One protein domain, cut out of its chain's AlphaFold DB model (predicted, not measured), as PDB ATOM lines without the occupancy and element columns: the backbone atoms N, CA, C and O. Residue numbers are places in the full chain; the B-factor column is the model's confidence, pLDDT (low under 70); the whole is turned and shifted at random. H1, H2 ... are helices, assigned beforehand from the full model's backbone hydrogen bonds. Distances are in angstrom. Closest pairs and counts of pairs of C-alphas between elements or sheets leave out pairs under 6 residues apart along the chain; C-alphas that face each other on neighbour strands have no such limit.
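What this domain is: This is residues 21 to 159 and 191 to 235 of the 270 residues of the protein "DDE Tnp4 domain-containing protein" of Tilletia indica (UniProt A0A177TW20). The long helix H5 makes the crossbar of an open U: H7 stands on it at one end and H10 passes close by it near the other, both about perpendicular to it. Between these two arms lie the small helices H1, H2 and H3 and the link of residues 37 to 60, while H8 and H9 lie on the other side of the crossbar; H4 makes a corner with H5, and H11 packs on H10. The printed part has 184 residues with eleven named helices, H1 to H11 in order along the chain, and no named strand: the class is all helix. The whole is loose, with a radius of gyration of the C-alphas of 19.8 A and spans of 51 by 49 by 31 A.

Where its parts are: Find C-alpha 68 at (93.848, 106.874, 114.084); from there H5, residues 68 to 94, runs 39.4 A to C-alpha 94 at (71.786, 139.492, 116.387). Before it come H1, residues 21 to 25, H2, 28 to 31, H3, 33 to 36, and H4, 61 to 66. After it look for H6, residues 96 to 99, H7, 108 to 128 and 29.8 A long, H8, 134 to 138, and H9, 148 to 158 and 15.7 A long. Beyond the cut, H10, residues 194 to 220, runs 39.0 A from C-alpha 194 at (114.797, 133.674, 122.720), and H11 is residues 229 to 233.

How they stand to each other: Start at the hub, H5, which touches H4, H6 and H7. With residues 91 to 94 alone it touches H7, about perpendicular at 82 degrees; the closest C-alphas, of Leu 91 and His 125, are 6.3 A apart. H4 and H5 touch only at the corner, C-alphas 64 and 70 being closest at 4.8 A, with a shallow tilt of 29 degrees, opposite ways. H5 and H6 only just touch, only at the corner, with 3 pairs of C-alphas within 8 A, the closest those of Lys 92 and Leu 98 at 5.3 A. H10 is close to H5 but not clearly touching, about perpendicular at 85 degrees; look at C-alphas 73 and 213, the closest, 6.4 A apart. H10, with residues 206 to 210 alone, touches H11, the C-alphas of Lys 206 and Gln 233 being closest at 5.9 A. H1, H2, H3, H8 and H9 touch no helix. Residues 43 to 44 pair with residues 55 to 56, parallel. Every O i to N i+4 pair is within hydrogen-bond range in H1, H7, H8, H9, H10 and H11, against 22 of 23 in H5 and 1 of 2 in H4; H2, H3 and H6 are too short for such a pair.

The domain as a whole: The two C-alphas farthest apart, of Arg 106 and Glu 223, are 57.1 A from each other. Residues 160 to 190 are not printed, and C-alphas 159 and 191 lie 45.1 A apart across this cut. The link from H3 to H4, 24 residues, is long. Residues 191 to 197, of which 194 to 197 belong to H10, stand free. The mean pLDDT of the printed part is 87.7; residues 144, 145 and 191 of the model are under 70.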
ATOM      1  N   SER A  21      97.410 134.229 113.552       84.69
ATOM      2  CA  SER A  21      98.422 134.040 114.595       84.69
ATOM      3  C   SER A  21      99.051 135.356 115.062       84.69
ATOM      4  O   SER A  21      99.355 135.511 116.246       84.69
ATOM      5  N   ARG A  22      99.211 136.330 114.157       86.69
ATOM      6  CA  ARG A  22      99.728 137.665 114.477       86.69
ATOM      7  C   ARG A  22      98.685 138.506 115.201       86.69
ATOM      8  O   ARG A  22      99.043 139.194 116.154       86.69
ATOM      9  N   ALA A  23      97.424 138.451 114.773       86.75
ATOM     10  CA  ALA A  23      96.337 139.128 115.476       86.75
ATOM     11  C   ALA A  23      96.167 138.562 116.896       86.75
ATOM     12  O   ALA A  23      96.066 139.317 117.859       86.75
ATOM     13  N   PHE A  24      96.255 137.241 117.051       86.94
ATOM     14  CA  PHE A  24      96.200 136.575 118.350       86.94
ATOM     15  C   PHE A  24      97.359 136.937 119.262       86.94
ATOM     16  O   PHE A  24      97.138 137.262 120.420       86.94
ATOM     17  N   ALA A  25      98.589 136.960 118.745       86.38
ATOM     18  CA  ALA A  25      99.754 137.371 119.525       86.38
ATOM     19  C   ALA A  25      99.648 138.814 120.056       86.38
ATOM     20  O   ALA A  25     100.336 139.178 121.008       86.38
ATOM     21  N   ALA A  26      98.796 139.643 119.448       87.00
ATOM     22  CA  ALA A  26      98.537 141.001 119.896       87.00
ATOM     23  C   ALA A  26      97.427 141.121 120.953       87.00
ATOM     24  O   ALA A  26      97.318 142.196 121.550       87.00
ATOM     25  N   SER A  27      96.648 140.060 121.184       88.25
ATOM     26  CA  SER A  27      95.580 140.024 122.191       88.25
ATOM     27  C   SER A  27      96.109 140.205 123.606       88.25
ATOM     28  O   SER A  27      97.270 139.892 123.895       88.25
ATOM     29  N   ASP A  28      95.256 140.729 124.484       89.06
ATOM     30  CA  ASP A  28      95.640 140.913 125.877       89.06
ATOM     31  C   ASP A  28      95.718 139.568 126.593       89.06
ATOM     32  O   ASP A  28      96.662 139.340 127.344       89.06
ATOM     33  N   VAL A  29      94.840 138.618 126.247       88.75
ATOM     34  CA  VAL A  29      94.900 137.257 126.793       88.75
ATOM     35  C   VAL A  29      96.221 136.555 126.482       88.75
ATOM     36  O   VAL A  29      96.712 135.784 127.300       88.75
ATOM     37  N   VAL A  30      96.865 136.836 125.341       87.38
ATOM     38  CA  VAL A  30      98.187 136.258 125.053       87.38
ATOM     39  C   VAL A  30      99.304 136.942 125.837       87.38
ATOM     40  O   VAL A  30     100.252 136.277 126.254       87.38
ATOM     41  N   LYS A  31      99.201 138.255 126.049       85.69
ATOM     42  CA  LYS A  31     100.218 139.043 126.761       85.69
ATOM     43  C   LYS A  31     100.144 138.865 128.276       85.69
ATOM     44  O   LYS A  31     101.182 138.819 128.924       85.69
ATOM     45  N   ASN A  32      98.932 138.743 128.807       87.38
ATOM     46  CA  ASN A  32      98.605 138.752 130.230       87.38
ATOM     47  C   ASN A  32      97.712 137.552 130.593       87.38
ATOM     48  O   ASN A  32      96.741 137.703 131.329       87.38
ATOM     49  N   SER A  33      98.011 136.357 130.067       87.56
ATOM     50  CA  SER A  33      97.167 135.153 130.236       87.56
ATOM     51  C   SER A  33      96.747 134.863 131.681       87.56
ATOM     52  O   SER A  33      95.599 134.505 131.914       87.56
ATOM     53  N   GLU A  34      97.623 135.121 132.653       86.88
ATOM     54  CA  GLU A  34      97.383 134.909 134.088       86.88
ATOM     55  C   GLU A  34      96.295 135.824 134.683       86.88
ATOM     56  O   GLU A  34      95.830 135.588 135.791       86.88
ATOM     57  N   VAL A  35      95.887 136.881 133.971       88.62
ATOM     58  CA  VAL A  35      94.760 137.747 134.362       88.62
ATOM     59  C   VAL A  35      93.415 137.116 133.978       88.62
ATOM     60  O   VAL A  35      92.386 137.392 134.602       88.62
ATOM     61  N   TYR A  36      93.423 136.260 132.956       87.44
ATOM     62  CA  TYR A  36      92.228 135.688 132.339       87.44
ATOM     63  C   TYR A  36      92.010 134.217 132.683       87.44
ATOM     64  O   TYR A  36      90.864 133.784 132.696       87.44
ATOM     65  N   LEU A  37      93.091 133.475 132.917       88.81
ATOM     66  CA  LEU A  37      93.103 132.026 133.079       88.81
ATOM     67  C   LEU A  37      93.615 131.676 134.477       88.81
ATOM     68  O   LEU A  37      94.651 132.202 134.896       88.81
ATOM     69  N   ASP A  38      92.897 130.800 135.175       86.44
ATOM     70  CA  ASP A  38      93.368 130.181 136.412       86.44
ATOM     71  C   ASP A  38      94.337 129.019 136.116       86.44
ATOM     72  O   ASP A  38      94.547 128.610 134.968       86.44
ATOM     73  N   ASP A  39      94.979 128.483 137.153       83.12
ATOM     74  CA  ASP A  39      95.888 127.347 136.989       83.12
ATOM     75  C   ASP A  39      95.117 126.113 136.487       83.12
ATOM     76  O   ASP A  39      94.187 125.630 137.129       83.12
ATOM     77  N   GLY A  40      95.531 125.593 135.329       84.88
ATOM     78  CA  GLY A  40      94.856 124.488 134.640       84.88
ATOM     79  C   GLY A  40      93.855 124.934 133.571       84.88
ATOM     80  O   GLY A  40      93.457 124.108 132.747       84.88
ATOM     81  N   ASP A  41      93.510 126.223 133.511       89.25
ATOM     82  CA  ASP A  41      92.709 126.763 132.418       89.25
ATOM     83  C   ASP A  41      93.514 126.836 131.121       89.25
ATOM     84  O   ASP A  41      94.731 127.050 131.083       89.25
ATOM     85  N   PHE A  42      92.800 126.689 130.010       91.31
ATOM     86  CA  PHE A  42      93.399 126.730 128.691       91.31
ATOM     87  C   PHE A  42      92.404 127.184 127.625       91.31
ATOM     88  O   PHE A  42      91.186 127.178 127.801       91.31
ATOM     89  N   ILE A  43      92.948 127.558 126.472       90.12
ATOM     90  CA  ILE A  43      92.212 128.053 125.317       90.12
ATOM     91  C   ILE A  43      92.367 127.058 124.174       90.12
ATOM     92  O   ILE A  43      93.481 126.763 123.730       90.12
ATOM     93  N   TRP A  44      91.239 126.579 123.653       89.69
ATOM     94  CA  TRP A  44      91.209 125.865 122.382       89.69
ATOM     95  C   TRP A  44      91.502 126.824 121.231       89.69
ATOM     96  O   TRP A  44      90.840 127.850 121.086       89.69
ATOM     97  N   VAL A  45      92.476 126.476 120.395       88.38
ATOM     98  CA  VAL A  45      92.871 127.269 119.228       88.38
ATOM     99  C   VAL A  45      92.835 126.430 117.955       88.38
ATOM    100  O   VAL A  45      92.953 125.206 117.993       88.38
ATOM    101  N   ASP A  46      92.683 127.084 116.804       85.44
ATOM    102  CA  ASP A  46      92.874 126.409 115.517       85.44
ATOM    103  C   ASP A  46      94.363 126.061 115.300       85.44
ATOM    104  O   ASP A  46      95.256 126.657 115.903       85.44
ATOM    105  N   GLY A  47      94.653 125.122 114.400       78.88
ATOM    106  CA  GLY A  47      96.020 124.680 114.097       78.88
ATOM    107  C   GLY A  47      96.932 125.791 113.554       78.88
ATOM    108  O   GLY A  47      98.152 125.655 113.589       78.88
ATOM    109  N   GLY A  48      96.359 126.901 113.074       76.75
ATOM    110  CA  GLY A  48      97.103 128.078 112.615       76.75
ATOM    111  C   GLY A  48      97.686 128.946 113.738       76.75
ATOM    112  O   GLY A  48      98.525 129.807 113.469       76.75
ATOM    113  N   TYR A  49      97.274 128.733 114.989       79.88
ATOM    114  CA  TYR A  49      97.764 129.488 116.138       79.88
ATOM    115  C   TYR A  49      98.962 128.768 116.767       79.88
ATOM    116  O   TYR A  49      99.006 127.545 116.874       79.88
ATOM    117  N   GLY A  50      99.982 129.530 117.164       70.50
ATOM    118  CA  GLY A  50     101.198 128.956 117.740       70.50
ATOM    119  C   GLY A  50     100.956 128.262 119.086       70.50
ATOM    120  O   GLY A  50     100.043 128.616 119.832       70.50
ATOM    121  N   TYR A  51     101.836 127.317 119.429       71.00
ATOM    122  CA  TYR A  51     101.861 126.718 120.764       71.00
ATOM    123  C   TYR A  51     102.165 127.776 121.829       71.00
ATOM    124  O   TYR A  51     103.149 128.517 121.718       71.00
ATOM    125  N   SER A  52     101.348 127.799 122.875       77.50
ATOM    126  CA  SER A  52     101.566 128.516 124.127       77.50
ATOM    127  C   SER A  52     101.443 127.540 125.297       77.50
ATOM    128  O   SER A  52     101.098 126.377 125.115       77.50
ATOM    129  N   THR A  53     101.735 127.999 126.509       81.12
ATOM    130  CA  THR A  53     101.566 127.199 127.732       81.12
ATOM    131  C   THR A  53     100.107 126.938 128.081       81.12
ATOM    132  O   THR A  53      99.829 125.972 128.772       81.12
ATOM    133  N   PHE A  54      99.207 127.785 127.587       87.25
ATOM    134  CA  PHE A  54      97.774 127.771 127.870       87.25
ATOM    135  C   PHE A  54      96.927 127.614 126.599       87.25
ATOM    136  O   PHE A  54      95.714 127.767 126.651       87.25
ATOM    137  N   THR A  55      97.536 127.363 125.432       89.75
ATOM    138  CA  THR A  55      96.784 127.121 124.190       89.75
ATOM    139  C   THR A  55      96.913 125.675 123.758       89.75
ATOM    140  O   THR A  55      98.014 125.123 123.705       89.75
ATOM    141  N   CYS A  56      95.783 125.074 123.404       89.88
ATOM    142  CA  CYS A  56      95.730 123.726 122.872       89.88
ATOM    143  C   CYS A  56      95.070 123.729 121.495       89.88
ATOM    144  O   CYS A  56      93.949 124.205 121.337       89.88
ATOM    145  N   GLY A  57      95.779 123.208 120.498       90.06
ATOM    146  CA  GLY A  57      95.282 123.088 119.132       90.06
ATOM    147  C   GLY A  57      95.230 121.638 118.654       90.06
ATOM    148  O   GLY A  57      95.814 120.749 119.289       90.06
ATOM    149  N   PRO A  58      94.550 121.385 117.524       93.12
ATOM    150  CA  PRO A  58      94.572 120.083 116.873       93.12
ATOM    151  C   PRO A  58      95.986 119.731 116.384       93.12
ATOM    152  O   PRO A  58      96.872 120.583 116.275       93.12
ATOM    153  N   TYR A  59      96.204 118.460 116.060       92.94
ATOM    154  CA  TYR A  59      97.354 118.052 115.257       92.94
ATOM    155  C   TYR A  59      97.211 118.599 113.833       92.94
ATOM    156  O   TYR A  59      96.101 118.675 113.302       92.94
ATOM    157  N   ASP A  60      98.326 118.955 113.194       91.69
ATOM    158  CA  ASP A  60      98.313 119.333 111.781       91.69
ATOM    159  C   ASP A  60      97.844 118.160 110.897       91.69
ATOM    160  O   ASP A  60      97.877 117.000 111.312       91.69
ATOM    161  N   HIS A  61      97.411 118.447 109.668       90.81
ATOM    162  CA  HIS A  61      96.835 117.434 108.776       90.81
ATOM    163  C   HIS A  61      97.801 116.287 108.431       90.81
ATOM    164  O   HIS A  61      97.354 115.152 108.267       90.81
ATOM    165  N   ILE A  62      99.111 116.555 108.352       93.62
ATOM    166  CA  ILE A  62     100.129 115.539 108.061       93.62
ATOM    167  C   ILE A  62     100.257 114.619 109.264       93.62
ATOM    168  O   ILE A  62     100.289 113.404 109.111       93.62
ATOM    169  N   THR A  63     100.302 115.182 110.470       93.56
ATOM    170  CA  THR A  63     100.359 114.396 111.699       93.56
ATOM    171  C   THR A  63      99.077 113.609 111.921       93.56
ATOM    172  O   THR A  63      99.150 112.415 112.189       93.56
ATOM    173  N   ALA A  64      97.914 114.228 111.734       94.06
ATOM    174  CA  ALA A  64      96.629 113.554 111.843       94.06
ATOM    175  C   ALA A  64      96.531 112.351 110.894       94.06
ATOM    176  O   ALA A  64      96.040 111.306 111.292       94.06
ATOM    177  N   ALA A  65      97.056 112.444 109.670       95.50
ATOM    178  CA  ALA A  65      97.035 111.335 108.718       95.50
ATOM    179  C   ALA A  65      97.865 110.105 109.145       95.50
ATOM    180  O   ALA A  65      97.627 109.019 108.622       95.50
ATOM    181  N   LYS A  66      98.811 110.246 110.084       95.44
ATOM    182  CA  LYS A  66      99.721 109.157 110.488       95.44
ATOM    183  C   LYS A  66      99.064 108.088 111.355       95.44
ATOM    184  O   LYS A  66      99.492 106.945 111.295       95.44
ATOM    185  N   SER A  67      98.086 108.460 112.182       96.62
ATOM    186  CA  SER A  67      97.525 107.574 113.210       96.62
ATOM    187  C   SER A  67      96.020 107.796 113.390       96.62
ATOM    188  O   SER A  67      95.548 108.938 113.325       96.62
ATOM    189  N   PRO A  68      95.231 106.732 113.639       96.50
ATOM    190  CA  PRO A  68      93.848 106.874 114.084       96.50
ATOM    191  C   PRO A  68      93.726 107.681 115.384       96.50
ATOM    192  O   PRO A  68      92.786 108.463 115.487       96.50
ATOM    193  N   ASP A  69      94.683 107.590 116.311       97.19
ATOM    194  CA  ASP A  69      94.639 108.296 117.598       97.19
ATOM    195  C   ASP A  69      94.593 109.818 117.381       97.19
ATOM    196  O   ASP A  69      93.725 110.523 117.904       97.19
ATOM    197  N   PHE A  70      95.467 110.333 116.509       96.69
ATOM    198  CA  PHE A  70      95.491 111.754 116.154       96.69
ATOM    199  C   PHE A  70      94.222 112.204 115.416       96.69
ATOM    200  O   PHE A  70      93.750 113.323 115.638       96.69
ATOM    201  N   ARG A  71      93.646 111.353 114.553       96.56
ATOM    202  CA  ARG A  71      92.381 111.662 113.860       96.56
ATOM    203  C   ARG A  71      91.212 111.724 114.827       96.56
ATOM    204  O   ARG A  71      90.422 112.658 114.733       96.56
ATOM    205  N   THR A  72      91.121 110.773 115.750       96.50
ATOM    206  CA  THR A  72      90.073 110.733 116.773       96.50
ATOM    207  C   THR A  72      90.156 111.969 117.661       96.50
ATOM    208  O   THR A  72      89.154 112.657 117.848       96.50
ATOM    209  N   TYR A  73      91.357 112.340 118.116       95.12
ATOM    210  CA  TYR A  73      91.557 113.594 118.842       95.12
ATOM    211  C   TYR A  73      91.078 114.811 118.039       95.12
ATOM    212  O   TYR A  73      90.248 115.587 118.517       95.12
ATOM    213  N   ASN A  74      91.535 114.957 116.791       95.00
ATOM    214  CA  ASN A  74      91.143 116.076 115.935       95.00
ATOM    215  C   ASN A  74      89.636 116.113 115.650       95.00
ATOM    216  O   ASN A  74      89.068 117.199 115.577       95.00
ATOM    217  N   TYR A  75      88.978 114.961 115.510       93.44
ATOM    218  CA  TYR A  75      87.528 114.874 115.347       93.44
ATOM    219  C   TYR A  75      86.795 115.501 116.542       93.44
ATOM    220  O   TYR A  75      85.912 116.342 116.366       93.44
ATOM    221  N   HIS A  76      87.214 115.174 117.765       90.75
ATOM    222  CA  HIS A  76      86.624 115.756 118.970       90.75
ATOM    223  C   HIS A  76      86.957 117.243 119.140       90.75
ATOM    224  O   HIS A  76      86.073 118.016 119.514       90.75
ATOM    225  N   VAL A  77      88.178 117.674 118.811       89.88
ATOM    226  CA  VAL A  77      88.541 119.104 118.810       89.88
ATOM    227  C   VAL A  77      87.707 119.882 117.785       89.88
ATOM    228  O   VAL A  77      87.228 120.977 118.082       89.88
ATOM    229  N   SER A  78      87.442 119.313 116.607       88.56
ATOM    230  CA  SER A  78      86.557 119.922 115.607       88.56
ATOM    231  C   SER A  78      85.135 120.132 116.137       88.56
ATOM    232  O   SER A  78      84.552 121.188 115.904       88.56
ATOM    233  N   ASN A  79      84.602 119.213 116.947       84.88
ATOM    234  CA  ASN A  79      83.295 119.402 117.590       84.88
ATOM    235  C   ASN A  79      83.279 120.582 118.582       84.88
ATOM    236  O   ASN A  79      82.237 121.211 118.780       84.88
ATOM    237  N   VAL A  80      84.419 120.918 119.198       83.50
ATOM    238  CA  VAL A  80      84.552 122.132 120.024       83.50
ATOM    239  C   VAL A  80      84.537 123.384 119.148       83.50
ATOM    240  O   VAL A  80      83.870 124.360 119.495       83.50
ATOM    241  N   ARG A  81      85.193 123.355 117.979       84.12
ATOM    242  CA  ARG A  81      85.193 124.484 117.031       84.12
ATOM    243  C   ARG A  81      83.789 124.851 116.571       84.12
ATOM    244  O   ARG A  81      83.459 126.034 116.589       84.12
ATOM    245  N   VAL A  82      82.942 123.864 116.285       83.06
ATOM    246  CA  VAL A  82      81.528 124.091 115.939       83.06
ATOM    247  C   VAL A  82      80.817 124.956 116.994       83.06
ATOM    248  O   VAL A  82      80.018 125.826 116.665       83.06
ATOM    249  N   ARG A  83      81.155 124.813 118.284       80.75
ATOM    250  CA  ARG A  83      80.575 125.649 119.351       80.75
ATOM    251  C   ARG A  83      81.067 127.101 119.306       80.75
ATOM    252  O   ARG A  83      80.273 128.004 119.562       80.75
ATOM    253  N   SER A  84      82.334 127.342 118.961       84.06
ATOM    254  CA  SER A  84      82.829 128.708 118.717       84.06
ATOM    255  C   SER A  84      82.136 129.358 117.514       84.06
ATOM    256  O   SER A  84      81.752 130.526 117.576       84.06
ATOM    257  N   GLU A  85      81.880 128.579 116.459       86.50
ATOM    258  CA  GLU A  85      81.139 129.025 115.278       86.50
ATOM    259  C   GLU A  85      79.689 129.375 115.616       86.50
ATOM    260  O   GLU A  85      79.202 130.398 115.143       86.50
ATOM    261  N   HIS A  86      79.026 128.615 116.494       85.44
ATOM    262  CA  HIS A  86      77.706 128.985 117.016       85.44
ATOM    263  C   HIS A  86      77.726 130.327 117.762       85.44
ATOM    264  O   HIS A  86      76.838 131.147 117.551       85.44
ATOM    265  N   GLY A  87      78.756 130.602 118.574       87.38
ATOM    266  CA  GLY A  87      78.919 131.902 119.239       87.38
ATOM    267  C   GLY A  87      79.015 133.065 118.244       87.38
ATOM    268  O   GLY A  87      78.299 134.061 118.366       87.38
ATOM    269  N   PHE A  88      79.827 132.908 117.192       88.69
ATOM    270  CA  PHE A  88      79.893 133.882 116.096       88.69
ATOM    271  C   PHE A  88      78.598 133.955 115.278       88.69
ATOM    272  O   PHE A  88      78.211 135.036 114.829       88.69
ATOM    273  N   GLY A  89      77.927 132.822 115.075       89.94
ATOM    274  CA  GLY A  89      76.636 132.724 114.405       89.94
ATOM    275  C   GLY A  89      75.561 133.506 115.150       89.94
ATOM    276  O   GLY A  89      74.825 134.265 114.521       89.94
ATOM    277  N   TYR A  90      75.545 133.411 116.478       90.69
ATOM    278  CA  TYR A  90      74.635 134.162 117.331       90.69
ATOM    279  C   TYR A  90      74.905 135.666 117.249       90.69
ATOM    280  O   TYR A  90      73.997 136.442 116.949       90.69
ATOM    281  N   LEU A  91      76.169 136.080 117.387       92.19
ATOM    282  CA  LEU A  91      76.578 137.478 117.226       92.19
ATOM    283  C   LEU A  91      76.122 138.053 115.870       92.19
ATOM    284  O   LEU A  91      75.531 139.130 115.806       92.19
ATOM    285  N   LYS A  92      76.363 137.319 114.779       91.44
ATOM    286  CA  LYS A  92      75.962 137.711 113.416       91.44
ATOM    287  C   LYS A  92      74.457 137.592 113.166       91.44
ATOM    288  O   LYS A  92      73.946 138.210 112.236       91.44
ATOM    289  N   GLY A  93      73.752 136.745 113.908       90.44
ATOM    290  CA  GLY A  93      72.294 136.640 113.882       90.44
ATOM    291  C   GLY A  93      71.648 137.861 114.519       90.44
ATOM    292  O   GLY A  93      70.750 138.451 113.924       90.44
ATOM    293  N   ARG A  94      72.188 138.284 115.665       91.06
ATOM    294  CA  ARG A  94      71.786 139.492 116.387       91.06
ATOM    295  C   ARG A  94      72.093 140.762 115.602       91.06
ATOM    296  O   ARG A  94      71.223 141.606 115.423       91.06
ATOM    297  N   PHE A  95      73.317 140.885 115.098       93.31
ATOM    298  CA  PHE A  95      73.750 142.032 114.305       93.31
ATOM    299  C   PHE A  95      73.992 141.595 112.865       93.31
ATOM    300  O   PHE A  95      75.122 141.326 112.455       93.31
ATOM    301  N   GLN A  96      72.916 141.532 112.079       91.19
ATOM    302  CA  GLN A  96      72.962 141.053 110.692       91.19
ATOM    303  C   GLN A  96      73.937 141.837 109.802       91.19
ATOM    304  O   GLN A  96      74.469 141.285 108.839       91.19
ATOM    305  N   SER A  97      74.245 143.089 110.150       91.00
ATOM    306  CA  SER A  97      75.287 143.884 109.491       91.00
ATOM    307  C   SER A  97      76.669 143.215 109.525       91.00
ATOM    308  O   SER A  97      77.435 143.391 108.582       91.00
ATOM    309  N   LEU A  98      76.984 142.384 110.528       91.25
ATOM    310  CA  LEU A  98      78.237 141.617 110.604       91.25
ATOM    311  C   LEU A  98      78.309 140.452 109.602       91.25
ATOM    312  O   LEU A  98      79.388 139.897 109.395       91.25
ATOM    313  N   ARG A  99      77.193 140.057 108.971       88.44
ATOM    314  CA  ARG A  99      77.192 139.020 107.918       88.44
ATOM    315  C   ARG A  99      77.780 139.524 106.603       88.44
ATOM    316  O   ARG A  99      78.255 138.728 105.803       88.44
ATOM    317  N   GLY A 100      77.748 140.831 106.385       84.56
ATOM    318  CA  GLY A 100      78.239 141.460 105.170       84.56
ATOM    319  C   GLY A 100      78.269 142.962 105.356       84.56
ATOM    320  O   GLY A 100      77.411 143.661 104.825       84.56
ATOM    321  N   MET A 101      79.220 143.448 106.154       83.69
ATOM    322  CA  MET A 101      79.301 144.865 106.489       83.69
ATOM    323  C   MET A 101      79.741 145.665 105.259       83.69
ATOM    324  O   MET A 101      80.878 145.554 104.813       83.69
ATOM    325  N   ARG A 102      78.825 146.459 104.692       83.75
ATOM    326  CA  ARG A 102      79.020 147.206 103.433       83.75
ATOM    327  C   ARG A 102      79.468 148.654 103.659       83.75
ATOM    328  O   ARG A 102      78.931 149.570 103.045       83.75
ATOM    329  N   MET A 103      80.416 148.877 104.565       82.38
ATOM    330  CA  MET A 103      80.979 150.216 104.765       82.38
ATOM    331  C   MET A 103      82.066 150.491 103.725       82.38
ATOM    332  O   MET A 103      82.948 149.661 103.511       82.38
ATOM    333  N   LEU A 104      82.007 151.659 103.083       84.88
ATOM    334  CA  LEU A 104      83.074 152.125 102.203       84.88
ATOM    335  C   LEU A 104      84.254 152.603 103.061       84.88
ATOM    336  O   LEU A 104      84.081 153.478 103.904       84.88
ATOM    337  N   LEU A 105      85.436 152.031 102.836       88.69
ATOM    338  CA  LEU A 105      86.670 152.384 103.541       88.69
ATOM    339  C   LEU A 105      87.541 153.265 102.644       88.69
ATOM    340  O   LEU A 105      88.220 152.744 101.759       88.69
ATOM    341  N   ARG A 106      87.507 154.588 102.840       90.94
ATOM    342  CA  ARG A 106      88.325 155.534 102.051       90.94
ATOM    343  C   ARG A 106      89.603 155.930 102.768       90.94
ATOM    344  O   ARG A 106      90.630 156.121 102.126       90.94
ATOM    345  N   ASP A 107      89.527 156.068 104.084       92.12
ATOM    346  CA  ASP A 107      90.616 156.560 104.914       92.12
ATOM    347  C   ASP A 107      90.653 155.864 106.284       92.12
ATOM    348  O   ASP A 107      89.834 154.997 106.615       92.12
ATOM    349  N   ASP A 108      91.631 156.253 107.098       91.31
ATOM    350  CA  ASP A 108      91.803 155.711 108.442       91.31
ATOM    351  C   ASP A 108      90.637 156.067 109.378       91.31
ATOM    352  O   ASP A 108      90.377 155.337 110.335       91.31
ATOM    353  N   LYS A 109      89.896 157.155 109.116       92.88
ATOM    354  CA  LYS A 109      88.731 157.531 109.929       92.88
ATOM    355  C   LYS A 109      87.579 156.566 109.684       92.88
ATOM    356  O   LYS A 109      86.981 156.096 110.654       92.88
ATOM    357  N   ASP A 110      87.313 156.228 108.422       92.12
ATOM    358  CA  ASP A 110      86.325 155.212 108.049       92.12
ATOM    359  C   ASP A 110      86.691 153.851 108.681       92.12
ATOM    360  O   ASP A 110      85.828 153.176 109.249       92.12
ATOM    361  N   HIS A 111      87.979 153.474 108.678       91.19
ATOM    362  CA  HIS A 111      88.464 152.244 109.329       91.19
ATOM    363  C   HIS A 111      88.271 152.259 110.850       91.19
ATOM    364  O   HIS A 111      87.779 151.289 111.427       91.19
ATOM    365  N   ILE A 112      88.600 153.362 111.524       92.62
ATOM    366  CA  ILE A 112      88.371 153.505 112.969       92.62
ATOM    367  C   ILE A 112      86.877 153.409 113.291       92.62
ATOM    368  O   ILE A 112      86.499 152.759 114.269       92.62
ATOM    369  N   GLN A 113      86.019 154.027 112.479       92.31
ATOM    370  CA  GLN A 113      84.573 153.975 112.675       92.31
ATOM    371  C   GLN A 113      84.028 152.552 112.496       92.31
ATOM    372  O   GLN A 113      83.203 152.105 113.298       92.31
ATOM    373  N   LEU A 114      84.527 151.821 111.497       91.88
ATOM    374  CA  LEU A 114      84.224 150.406 111.289       91.88
ATOM    375  C   LEU A 114      84.590 149.580 112.529       91.88
ATOM    376  O   LEU A 114      83.754 148.861 113.076       91.88
ATOM    377  N   VAL A 115      85.825 149.725 113.008       92.81
ATOM    378  CA  VAL A 115      86.330 149.007 114.185       92.81
ATOM    379  C   VAL A 115      85.481 149.310 115.417       92.81
ATOM    380  O   VAL A 115      85.039 148.384 116.092       92.81
ATOM    381  N   LYS A 116      85.187 150.587 115.687       94.12
ATOM    382  CA  LYS A 116      84.324 150.992 116.808       94.12
ATOM    383  C   LYS A 116      82.928 150.385 116.708       94.12
ATOM    384  O   LYS A 116      82.384 149.960 117.721       94.12
ATOM    385  N   THR A 117      82.372 150.312 115.500       94.12
ATOM    386  CA  THR A 117      81.059 149.702 115.253       94.12
ATOM    387  C   THR A 117      81.073 148.214 115.593       94.12
ATOM    388  O   THR A 117      80.191 147.743 116.307       94.12
ATOM    389  N   VAL A 118      82.104 147.482 115.153       93.81
ATOM    390  CA  VAL A 118      82.274 146.064 115.502       93.81
ATOM    391  C   VAL A 118      82.402 145.894 117.015       93.81
ATOM    392  O   VAL A 118      81.676 145.095 117.593       93.81
ATOM    393  N   VAL A 119      83.260 146.675 117.677       95.25
ATOM    394  CA  VAL A 119      83.450 146.596 119.136       95.25
ATOM    395  C   VAL A 119      82.155 146.899 119.893       95.25
ATOM    396  O   VAL A 119      81.807 146.169 120.818       95.25
ATOM    397  N   ALA A 120      81.404 147.919 119.475       95.81
ATOM    398  CA  ALA A 120      80.109 148.238 120.067       95.81
ATOM    399  C   ALA A 120      79.126 147.061 119.952       95.81
ATOM    400  O   ALA A 120      78.426 146.763 120.915       95.81
ATOM    401  N   MET A 121      79.118 146.349 118.820       95.81
ATOM    402  CA  MET A 121      78.305 145.140 118.641       95.81
ATOM    403  C   MET A 121      78.768 143.983 119.534       95.81
ATOM    404  O   MET A 121      77.921 143.288 120.086       95.81
ATOM    405  N   LEU A 122      80.077 143.784 119.739       95.50
ATOM    406  CA  LEU A 122      80.590 142.771 120.680       95.50
ATOM    407  C   LEU A 122      80.143 143.065 122.122       95.50
ATOM    408  O   LEU A 122      79.678 142.173 122.829       95.50
ATOM    409  N   VAL A 123      80.236 144.328 122.550       94.94
ATOM    410  CA  VAL A 123      79.795 144.760 123.886       94.94
ATOM    411  C   VAL A 123      78.280 144.616 124.030       94.94
ATOM    412  O   VAL A 123      77.806 144.032 125.004       94.94
ATOM    413  N   ALA A 124      77.518 145.092 123.045       95.75
ATOM    414  CA  ALA A 124      76.064 144.976 123.033       95.75
ATOM    415  C   ALA A 124      75.603 143.510 123.000       95.75
ATOM    416  O   ALA A 124      74.599 143.181 123.624       95.75
ATOM    417  N   HIS A 125      76.350 142.616 122.340       93.94
ATOM    418  CA  HIS A 125      76.106 141.172 122.369       93.94
ATOM    419  C   HIS A 125      76.224 140.610 123.785       93.94
ATOM    420  O   HIS A 125      75.298 139.970 124.273       93.94
ATOM    421  N   ASN A 126      77.333 140.881 124.471       91.88
ATOM    422  CA  ASN A 126      77.522 140.425 125.849       91.88
ATOM    423  C   ASN A 126      76.491 141.013 126.819       91.88
ATOM    424  O   ASN A 126      76.107 140.348 127.778       91.88
ATOM    425  N   LEU A 127      76.058 142.252 126.580       90.94
ATOM    426  CA  LEU A 127      75.003 142.886 127.357       90.94
ATOM    427  C   LEU A 127      73.674 142.154 127.125       90.94
ATOM    428  O   LEU A 127      73.096 141.645 128.078       90.94
ATOM    429  N   ALA A 128      73.244 142.013 125.870       90.50
ATOM    430  CA  ALA A 128      72.007 141.323 125.500       90.50
ATOM    431  C   ALA A 128      71.956 139.865 125.996       90.50
ATOM    432  O   ALA A 128      70.901 139.424 126.444       90.50
ATOM    433  N   LEU A 129      73.105 139.174 126.057       88.31
ATOM    434  CA  LEU A 129      73.246 137.844 126.673       88.31
ATOM    435  C   LEU A 129      72.788 137.758 128.133       88.31
ATOM    436  O   LEU A 129      72.721 136.656 128.660       88.31
ATOM    437  N   ARG A 130      72.492 138.856 128.827       84.06
ATOM    438  CA  ARG A 130      71.909 138.805 130.177       84.06
ATOM    439  C   ARG A 130      70.389 138.654 130.175       84.06
ATOM    440  O   ARG A 130      69.838 138.246 131.189       84.06
ATOM    441  N   TRP A 131      69.739 138.985 129.062       85.75
ATOM    442  CA  TRP A 131      68.283 138.962 128.917       85.75
ATOM    443  C   TRP A 131      67.779 137.870 127.971       85.75
ATOM    444  O   TRP A 131      66.581 137.617 127.962       85.75
ATOM    445  N   ASP A 132      68.653 137.216 127.197       86.56
ATOM    446  CA  ASP A 132      68.234 136.086 126.360       86.56
ATOM    447  C   ASP A 132      67.825 134.883 127.221       86.56
ATOM    448  O   ASP A 132      68.608 134.433 128.075       86.56
ATOM    449  N   GLY A 133      66.648 134.327 126.939       82.12
ATOM    450  CA  GLY A 133      66.162 133.085 127.521       82.12
ATOM    451  C   GLY A 133      66.695 131.848 126.800       82.12
ATOM    452  O   GLY A 133      67.594 131.906 125.954       82.12
ATOM    453  N   ASP A 134      66.143 130.691 127.160       78.38
ATOM    454  CA  ASP A 134      66.525 129.415 126.552       78.38
ATOM    455  C   ASP A 134      66.150 129.366 125.063       78.38
ATOM    456  O   ASP A 134      66.923 128.852 124.255       78.38
ATOM    457  N   GLU A 135      64.999 129.925 124.676       79.88
ATOM    458  CA  GLU A 135      64.526 129.902 123.289       79.88
ATOM    459  C   GLU A 135      65.488 130.635 122.352       79.88
ATOM    460  O   GLU A 135      65.946 130.045 121.372       79.88
ATOM    461  N   GLU A 136      65.874 131.873 122.676       80.75
ATOM    462  CA  GLU A 136      66.764 132.685 121.841       80.75
ATOM    463  C   GLU A 136      68.147 132.044 121.672       80.75
ATOM    464  O   GLU A 136      68.748 132.118 120.596       80.75
ATOM    465  N   ARG A 137      68.650 131.382 122.718       79.00
ATOM    466  CA  ARG A 137      69.951 130.697 122.691       79.00
ATOM    467  C   ARG A 137      69.899 129.405 121.888       79.00
ATOM    468  O   ARG A 137      70.835 129.106 121.143       79.00
ATOM    469  N   ASN A 138      68.805 128.657 122.011       76.88
ATOM    470  CA  ASN A 138      68.626 127.378 121.330       76.88
ATOM    471  C   ASN A 138      68.457 127.538 119.810       76.88
ATOM    472  O   ASN A 138      68.748 126.596 119.078       76.88
ATOM    473  N   VAL A 139      68.094 128.732 119.312       74.69
ATOM    474  CA  VAL A 139      68.105 129.035 117.862       74.69
ATOM    475  C   VAL A 139      69.488 128.810 117.244       74.69
ATOM    476  O   VAL A 139      69.595 128.371 116.099       74.69
ATOM    477  N   PHE A 140      70.555 129.120 117.982       70.69
ATOM    478  CA  PHE A 140      71.928 129.078 117.467       70.69
ATOM    479  C   PHE A 140      72.748 127.918 118.019       70.69
ATOM    480  O   PHE A 140      73.830 127.637 117.503       70.69
ATOM    481  N   VAL A 141      72.259 127.247 119.062       71.38
ATOM    482  CA  VAL A 141      72.946 126.136 119.710       71.38
ATOM    483  C   VAL A 141      72.000 124.951 119.824       71.38
ATOM    484  O   VAL A 141      71.149 124.908 120.706       71.38
ATOM    485  N   ASP A 142      72.216 123.932 118.994       71.06
ATOM    486  CA  ASP A 142      71.525 122.660 119.181       71.06
ATOM    487  C   ASP A 142      72.083 121.932 120.421       71.06
ATOM    488  O   ASP A 142      73.269 121.556 120.506       71.06
ATOM    489  N   VAL A 143      71.216 121.787 121.422       70.69
ATOM    490  CA  VAL A 143      71.460 121.068 122.680       70.69
ATOM    491  C   VAL A 143      70.736 119.717 122.729       70.69
ATOM    492  O   VAL A 143      70.900 118.975 123.698       70.69
ATOM    493  N   SER A 144      69.983 119.349 121.687       69.62
ATOM    494  CA  SER A 144      69.233 118.086 121.621       69.62
ATOM    495  C   SER A 144      70.151 116.860 121.668       69.62
ATOM    496  O   SER A 144      69.825 115.862 122.308       69.62
ATOM    497  N   ALA A 145      71.354 116.962 121.105       69.00
ATOM    498  CA  ALA A 145      72.357 115.901 121.140       69.00
ATOM    499  C   ALA A 145      73.111 115.784 122.485       69.00
ATOM    500  O   ALA A 145      73.917 114.873 122.658       69.00
ATOM    501  N   LEU A 146      72.903 116.705 123.437       71.88
ATOM    502  CA  LEU A 146      73.572 116.669 124.743       71.88
ATOM    503  C   LEU A 146      72.857 115.728 125.722       71.88
ATOM    504  O   LEU A 146      71.628 115.621 125.701       71.88
ATOM    505  N   SER A 147      73.624 115.115 126.633       79.25
ATOM    506  CA  SER A 147      73.081 114.373 127.778       79.25
ATOM    507  C   SER A 147      72.272 115.293 128.701       79.25
ATOM    508  O   SER A 147      72.499 116.502 128.746       79.25
ATOM    509  N   ASN A 148      71.350 114.726 129.485       80.00
ATOM    510  CA  ASN A 148      70.532 115.502 130.428       80.00
ATOM    511  C   ASN A 148      71.380 116.300 131.429       80.00
ATOM    512  O   ASN A 148      71.057 117.444 131.739       80.00
ATOM    513  N   GLU A 149      72.481 115.719 131.901       82.50
ATOM    514  CA  GLU A 149      73.439 116.401 132.772       82.50
ATOM    515  C   GLU A 149      74.106 117.582 132.056       82.50
ATOM    516  O   GLU A 149      74.076 118.703 132.560       82.50
ATOM    517  N   ALA A 150      74.614 117.375 130.837       77.69
ATOM    518  CA  ALA A 150      75.240 118.438 130.057       77.69
ATOM    519  C   ALA A 150      74.261 119.576 129.723       77.69
ATOM    520  O   ALA A 150      74.669 120.736 129.705       77.69
ATOM    521  N   ARG A 151      72.973 119.268 129.504       77.81
ATOM    522  CA  ARG A 151      71.918 120.282 129.340       77.81
ATOM    523  C   ARG A 151      71.685 121.076 130.622       77.81
ATOM    524  O   ARG A 151      71.616 122.294 130.558       77.81
ATOM    525  N   ARG A 152      71.624 120.423 131.790       81.44
ATOM    526  CA  ARG A 152      71.477 121.122 133.082       81.44
ATOM    527  C   ARG A 152      72.641 122.071 133.347       81.44
ATOM    528  O   ARG A 152      72.415 123.228 133.688       81.44
ATOM    529  N   VAL A 153      73.871 121.597 133.145       82.25
ATOM    530  CA  VAL A 153      75.078 122.423 133.293       82.25
ATOM    531  C   VAL A 153      75.059 123.579 132.291       82.25
ATOM    532  O   VAL A 153      75.359 124.711 132.659       82.25
ATOM    533  N   TRP A 154      74.659 123.323 131.040       80.00
ATOM    534  CA  TRP A 154      74.499 124.366 130.028       80.00
ATOM    535  C   TRP A 154      73.545 125.467 130.481       80.00
ATOM    536  O   TRP A 154      73.938 126.630 130.470       80.00
ATOM    537  N   THR A 155      72.325 125.101 130.889       77.81
ATOM    538  CA  THR A 155      71.303 126.044 131.352       77.81
ATOM    539  C   THR A 155      71.810 126.835 132.548       77.81
ATOM    540  O   THR A 155      71.714 128.058 132.550       77.81
ATOM    541  N   HIS A 156      72.427 126.175 133.530       79.75
ATOM    542  CA  HIS A 156      72.979 126.856 134.700       79.75
ATOM    543  C   HIS A 156      74.028 127.914 134.318       79.75
ATOM    544  O   HIS A 156      73.951 129.045 134.782       79.75
ATOM    545  N   LEU A 157      74.930 127.597 133.383       78.62
ATOM    546  CA  LEU A 157      75.966 128.522 132.906       78.62
ATOM    547  C   LEU A 157      75.431 129.743 132.143       78.62
ATOM    548  O   LEU A 157      76.156 130.729 131.999       78.62
ATOM    549  N   GLN A 158      74.197 129.701 131.628       76.31
ATOM    550  CA  GLN A 158      73.603 130.858 130.945       76.31
ATOM    551  C   GLN A 158      73.055 131.904 131.921       76.31
ATOM    552  O   GLN A 158      72.960 133.080 131.567       76.31
ATOM    553  N   HIS A 159      72.714 131.493 133.143       72.06
ATOM    554  CA  HIS A 159      72.103 132.359 134.139       72.06
ATOM    555  C   HIS A 159      73.192 132.986 135.008       72.06
ATOM    556  O   HIS A 159      73.676 132.388 135.964       72.06
ATOM    557  N   SER A 191     117.477 137.049 131.757       66.75
ATOM    558  CA  SER A 191     116.813 136.765 130.484       66.75
ATOM    559  C   SER A 191     117.384 135.502 129.829       66.75
ATOM    560  O   SER A 191     118.567 135.430 129.489       66.75
ATOM    561  N   ARG A 192     116.539 134.480 129.635       73.56
ATOM    562  CA  ARG A 192     116.869 133.315 128.797       73.56
ATOM    563  C   ARG A 192     116.964 133.738 127.334       73.56
ATOM    564  O   ARG A 192     116.224 134.615 126.902       73.56
ATOM    565  N   SER A 193     117.779 133.042 126.539       84.12
ATOM    566  CA  SER A 193     117.800 133.262 125.089       84.12
ATOM    567  C   SER A 193     116.421 133.012 124.465       84.12
ATOM    568  O   SER A 193     115.695 132.104 124.883       84.12
ATOM    569  N   GLN A 194     116.078 133.784 123.431       80.81
ATOM    570  CA  GLN A 194     114.797 133.674 122.720       80.81
ATOM    571  C   GLN A 194     114.506 132.230 122.274       80.81
ATOM    572  O   GLN A 194     113.411 131.713 122.471       80.81
ATOM    573  N   HIS A 195     115.527 131.537 121.761       85.12
ATOM    574  CA  HIS A 195     115.413 130.142 121.341       85.12
ATOM    575  C   HIS A 195     115.020 129.200 122.491       85.12
ATOM    576  O   HIS A 195     114.157 128.339 122.322       85.12
ATOM    577  N   ALA A 196     115.624 129.368 123.671       85.31
ATOM    578  CA  ALA A 196     115.297 128.553 124.837       85.31
ATOM    579  C   ALA A 196     113.867 128.821 125.334       85.31
ATOM    580  O   ALA A 196     113.167 127.889 125.733       85.31
ATOM    581  N   GLN A 197     113.416 130.078 125.278       82.06
ATOM    582  CA  GLN A 197     112.040 130.447 125.617       82.06
ATOM    583  C   GLN A 197     111.034 129.812 124.647       82.06
ATOM    584  O   GLN A 197     110.048 129.214 125.081       82.06
ATOM    585  N   ASP A 198     111.316 129.864 123.343       82.75
ATOM    586  CA  ASP A 198     110.468 129.270 122.309       82.75
ATOM    587  C   ASP A 198     110.380 127.747 122.421       82.75
ATOM    588  O   ASP A 198     109.291 127.177 122.291       82.75
ATOM    589  N   LEU A 199     111.500 127.079 122.704       86.00
ATOM    590  CA  LEU A 199     111.528 125.634 122.917       86.00
ATOM    591  C   LEU A 199     110.714 125.239 124.156       86.00
ATOM    592  O   LEU A 199     109.902 124.316 124.087       86.00
ATOM    593  N   ALA A 200     110.880 125.965 125.266       85.81
ATOM    594  CA  ALA A 200     110.119 125.732 126.491       85.81
ATOM    595  C   ALA A 200     108.614 125.948 126.274       85.81
ATOM    596  O   ALA A 200     107.799 125.146 126.728       85.81
ATOM    597  N   ARG A 201     108.238 126.998 125.536       84.75
ATOM    598  CA  ARG A 201     106.848 127.282 125.168       84.75
ATOM    599  C   ARG A 201     106.233 126.142 124.353       84.75
ATOM    600  O   ARG A 201     105.164 125.658 124.714       84.75
ATOM    601  N   ARG A 202     106.917 125.676 123.302       86.25
ATOM    602  CA  ARG A 202     106.451 124.551 122.469       86.25
ATOM    603  C   ARG A 202     106.330 123.256 123.266       86.25
ATOM    604  O   ARG A 202     105.340 122.552 123.112       86.25
ATOM    605  N   SER A 203     107.316 122.960 124.110       88.12
ATOM    606  CA  SER A 203     107.308 121.768 124.963       88.12
ATOM    607  C   SER A 203     106.098 121.760 125.899       88.12
ATOM    608  O   SER A 203     105.342 120.794 125.922       88.12
ATOM    609  N   ARG A 204     105.842 122.879 126.590       88.75
ATOM    610  CA  ARG A 204     104.682 123.017 127.483       88.75
ATOM    611  C   ARG A 204     103.350 122.911 126.744       88.75
ATOM    612  O   ARG A 204     102.488 122.173 127.195       88.75
ATOM    613  N   GLY A 205     103.207 123.561 125.586       89.44
ATOM    614  CA  GLY A 205     101.989 123.433 124.774       89.44
ATOM    615  C   GLY A 205     101.739 122.000 124.292       89.44
ATOM    616  O   GLY A 205     100.605 121.525 124.297       89.44
ATOM    617  N   LYS A 206     102.802 121.263 123.939       90.62
ATOM    618  CA  LYS A 206     102.706 119.831 123.617       90.62
ATOM    619  C   LYS A 206     102.335 118.982 124.835       90.62
ATOM    620  O   LYS A 206     101.558 118.047 124.675       90.62
ATOM    621  N   GLY A 207     102.854 119.317 126.016       92.19
ATOM    622  CA  GLY A 207     102.481 118.683 127.283       92.19
ATOM    623  C   GLY A 207     100.996 118.862 127.603       92.19
ATOM    624  O   GLY A 207     100.308 117.872 127.822       92.19
ATOM    625  N   LEU A 208     100.486 120.093 127.507       92.06
ATOM    626  CA  LEU A 208      99.062 120.391 127.691       92.06
ATOM    627  C   LEU A 208      98.184 119.611 126.701       92.06
ATOM    628  O   LEU A 208      97.174 119.025 127.081       92.06
ATOM    629  N   ARG A 209      98.570 119.559 125.419       93.31
ATOM    630  CA  ARG A 209      97.836 118.757 124.429       93.31
ATOM    631  C   ARG A 209      97.832 117.270 124.771       93.31
ATOM    632  O   ARG A 209      96.806 116.629 124.597       93.31
ATOM    633  N   GLU A 210      98.953 116.724 125.228       94.88
ATOM    634  CA  GLU A 210      99.035 115.321 125.641       94.88
ATOM    635  C   GLU A 210      98.121 115.031 126.838       94.88
ATOM    636  O   GLU A 210      97.385 114.048 126.815       94.88
ATOM    637  N   GLU A 211      98.109 115.910 127.842       94.19
ATOM    638  CA  GLU A 211      97.217 115.797 128.998       94.19
ATOM    639  C   GLU A 211      95.745 115.755 128.569       94.19
ATOM    640  O   GLU A 211      95.008 114.843 128.949       94.19
ATOM    641  N   LEU A 212      95.336 116.680 127.697       92.88
ATOM    642  CA  LEU A 212      93.969 116.744 127.180       92.88
ATOM    643  C   LEU A 212      93.624 115.559 126.275       92.88
ATOM    644  O   LEU A 212      92.500 115.063 126.323       92.88
ATOM    645  N   HIS A 213      94.572 115.074 125.473       95.12
ATOM    646  CA  HIS A 213      94.384 113.894 124.630       95.12
ATOM    647  C   HIS A 213      94.130 112.650 125.491       95.12
ATOM    648  O   HIS A 213      93.152 111.933 125.273       95.12
ATOM    649  N   VAL A 214      94.950 112.431 126.522       96.12
ATOM    650  CA  VAL A 214      94.785 111.315 127.463       96.12
ATOM    651  C   VAL A 214      93.483 111.439 128.251       96.12
ATOM    652  O   VAL A 214      92.758 110.452 128.380       96.12
ATOM    653  N   ALA A 215      93.160 112.632 128.756       93.88
ATOM    654  CA  ALA A 215      91.923 112.872 129.491       93.88
ATOM    655  C   ALA A 215      90.683 112.606 128.621       93.88
ATOM    656  O   ALA A 215      89.751 111.943 129.076       93.88
ATOM    657  N   LEU A 216      90.697 113.054 127.362       93.31
ATOM    658  CA  LEU A 216      89.625 112.811 126.396       93.31
ATOM    659  C   LEU A 216      89.433 111.315 126.130       93.31
ATOM    660  O   LEU A 216      88.309 110.823 126.207       93.31
ATOM    661  N   PHE A 217      90.514 110.593 125.824       96.06
ATOM    662  CA  PHE A 217      90.442 109.161 125.528       96.06
ATOM    663  C   PHE A 217      89.936 108.382 126.737       96.06
ATOM    664  O   PHE A 217      89.015 107.583 126.606       96.06
ATOM    665  N   ARG A 218      90.441 108.701 127.934       95.81
ATOM    666  CA  ARG A 218      89.951 108.115 129.186       95.81
ATOM    667  C   ARG A 218      88.460 108.376 129.397       95.81
ATOM    668  O   ARG A 218      87.735 107.450 129.737       95.81
ATOM    669  N   ALA A 219      88.003 109.614 129.202       91.19
ATOM    670  CA  ALA A 219      86.606 109.991 129.410       91.19
ATOM    671  C   ALA A 219      85.646 109.304 128.425       91.19
ATOM    672  O   ALA A 219      84.496 109.049 128.771       91.19
ATOM    673  N   LEU A 220      86.114 109.004 127.210       92.19
ATOM    674  CA  LEU A 220      85.333 108.329 126.170       92.19
ATOM    675  C   LEU A 220      85.563 106.811 126.112       92.19
ATOM    676  O   LEU A 220      84.941 106.142 125.293       92.19
ATOM    677  N   GLY A 221      86.429 106.266 126.971       94.56
ATOM    678  CA  GLY A 221      86.763 104.841 126.988       94.56
ATOM    679  C   GLY A 221      87.550 104.369 125.761       94.56
ATOM    680  O   GLY A 221      87.461 103.201 125.398       94.56
ATOM    681  N   TYR A 222      88.293 105.261 125.103       95.81
ATOM    682  CA  TYR A 222      89.167 104.897 123.992       95.81
ATOM    683  C   TYR A 222      90.529 104.411 124.484       95.81
ATOM    684  O   TYR A 222      91.138 105.005 125.376       95.81
ATOM    685  N   GLU A 223      91.035 103.373 123.826       96.31
ATOM    686  CA  GLU A 223      92.416 102.920 123.958       96.31
ATOM    687  C   GLU A 223      93.270 103.499 122.825       96.31
ATOM    688  O   GLU A 223      92.788 103.716 121.712       96.31
ATOM    689  N   PHE A 224      94.543 103.768 123.115       96.88
ATOM    690  CA  PHE A 224      95.500 104.206 122.100       96.88
ATOM    691  C   PHE A 224      95.917 103.018 121.238       96.88
ATOM    692  O   PHE A 224      96.354 101.998 121.771       96.88
ATOM    693  N   ALA A 225      95.792 103.152 119.920       95.12
ATOM    694  CA  ALA A 225      96.010 102.046 118.996       95.12
ATOM    695  C   ALA A 225      97.490 101.856 118.634       95.12
ATOM    696  O   ALA A 225      97.996 100.737 118.657       95.12
ATOM    697  N   ASP A 226      98.179 102.937 118.261       95.50
ATOM    698  CA  ASP A 226      99.530 102.883 117.676       95.50
ATOM    699  C   ASP A 226     100.447 104.023 118.149       95.50
ATOM    700  O   ASP A 226     101.507 104.279 117.560       95.50
ATOM    701  N   THR A 227     100.053 104.721 119.217       96.75
ATOM    702  CA  THR A 227     100.840 105.802 119.807       96.75
ATOM    703  C   THR A 227     101.127 105.589 121.291       96.75
ATOM    704  O   THR A 227     100.284 105.160 122.078       96.75
ATOM    705  N   THR A 228     102.328 105.985 121.705       95.75
ATOM    706  CA  THR A 228     102.715 106.112 123.115       95.75
ATOM    707  C   THR A 228     102.772 107.586 123.499       95.75
ATOM    708  O   THR A 228     102.847 108.457 122.631       95.75
ATOM    709  N   SER A 229     102.789 107.895 124.798       94.25
ATOM    710  CA  SER A 229     102.869 109.294 125.253       94.25
ATOM    711  C   SER A 229     104.067 110.034 124.648       94.25
ATOM    712  O   SER A 229     103.948 111.149 124.140       94.25
ATOM    713  N   GLU A 230     105.218 109.364 124.581       94.06
ATOM    714  CA  GLU A 230     106.412 109.936 123.969       94.06
ATOM    715  C   GLU A 230     106.270 110.112 122.448       94.06
ATOM    716  O   GLU A 230     106.685 111.138 121.899       94.06
ATOM    717  N   SER A 231     105.656 109.149 121.748       95.44
ATOM    718  CA  SER A 231     105.458 109.264 120.300       95.44
ATOM    719  C   SER A 231     104.499 110.405 119.955       95.44
ATOM    720  O   SER A 231     104.775 111.167 119.026       95.44
ATOM    721  N   ARG A 232     103.443 110.621 120.752       95.31
ATOM    722  CA  ARG A 232     102.492 111.732 120.575       95.31
ATOM    723  C   ARG A 232     103.113 113.100 120.819       95.31
ATOM    724  O   ARG A 232     102.854 114.023 120.042       95.31
ATOM    725  N   GLN A 233     103.979 113.246 121.825       92.44
ATOM    726  CA  GLN A 233     104.741 114.489 122.022       92.44
ATOM    727  C   GLN A 233     105.658 114.792 120.823       92.44
ATOM    728  O   GLN A 233     105.848 115.950 120.432       92.44
ATOM    729  N   MET A 234     106.170 113.744 120.179       92.94
ATOM    730  CA  MET A 234     106.967 113.838 118.957       92.94
ATOM    731  C   MET A 234     106.133 113.871 117.667       92.94
ATOM    732  O   MET A 234     106.728 113.958 116.593       92.94
ATOM    733  N   GLU A 235     104.796 113.850 117.757       93.94
ATOM    734  CA  GLU A 235     103.869 113.862 116.612       93.94
ATOM    735  C   GLU A 235     104.139 112.704 115.628       93.94
ATOM    736  O   GLU A 235     104.191 112.877 114.403       93.94
TER     737      GLU A 235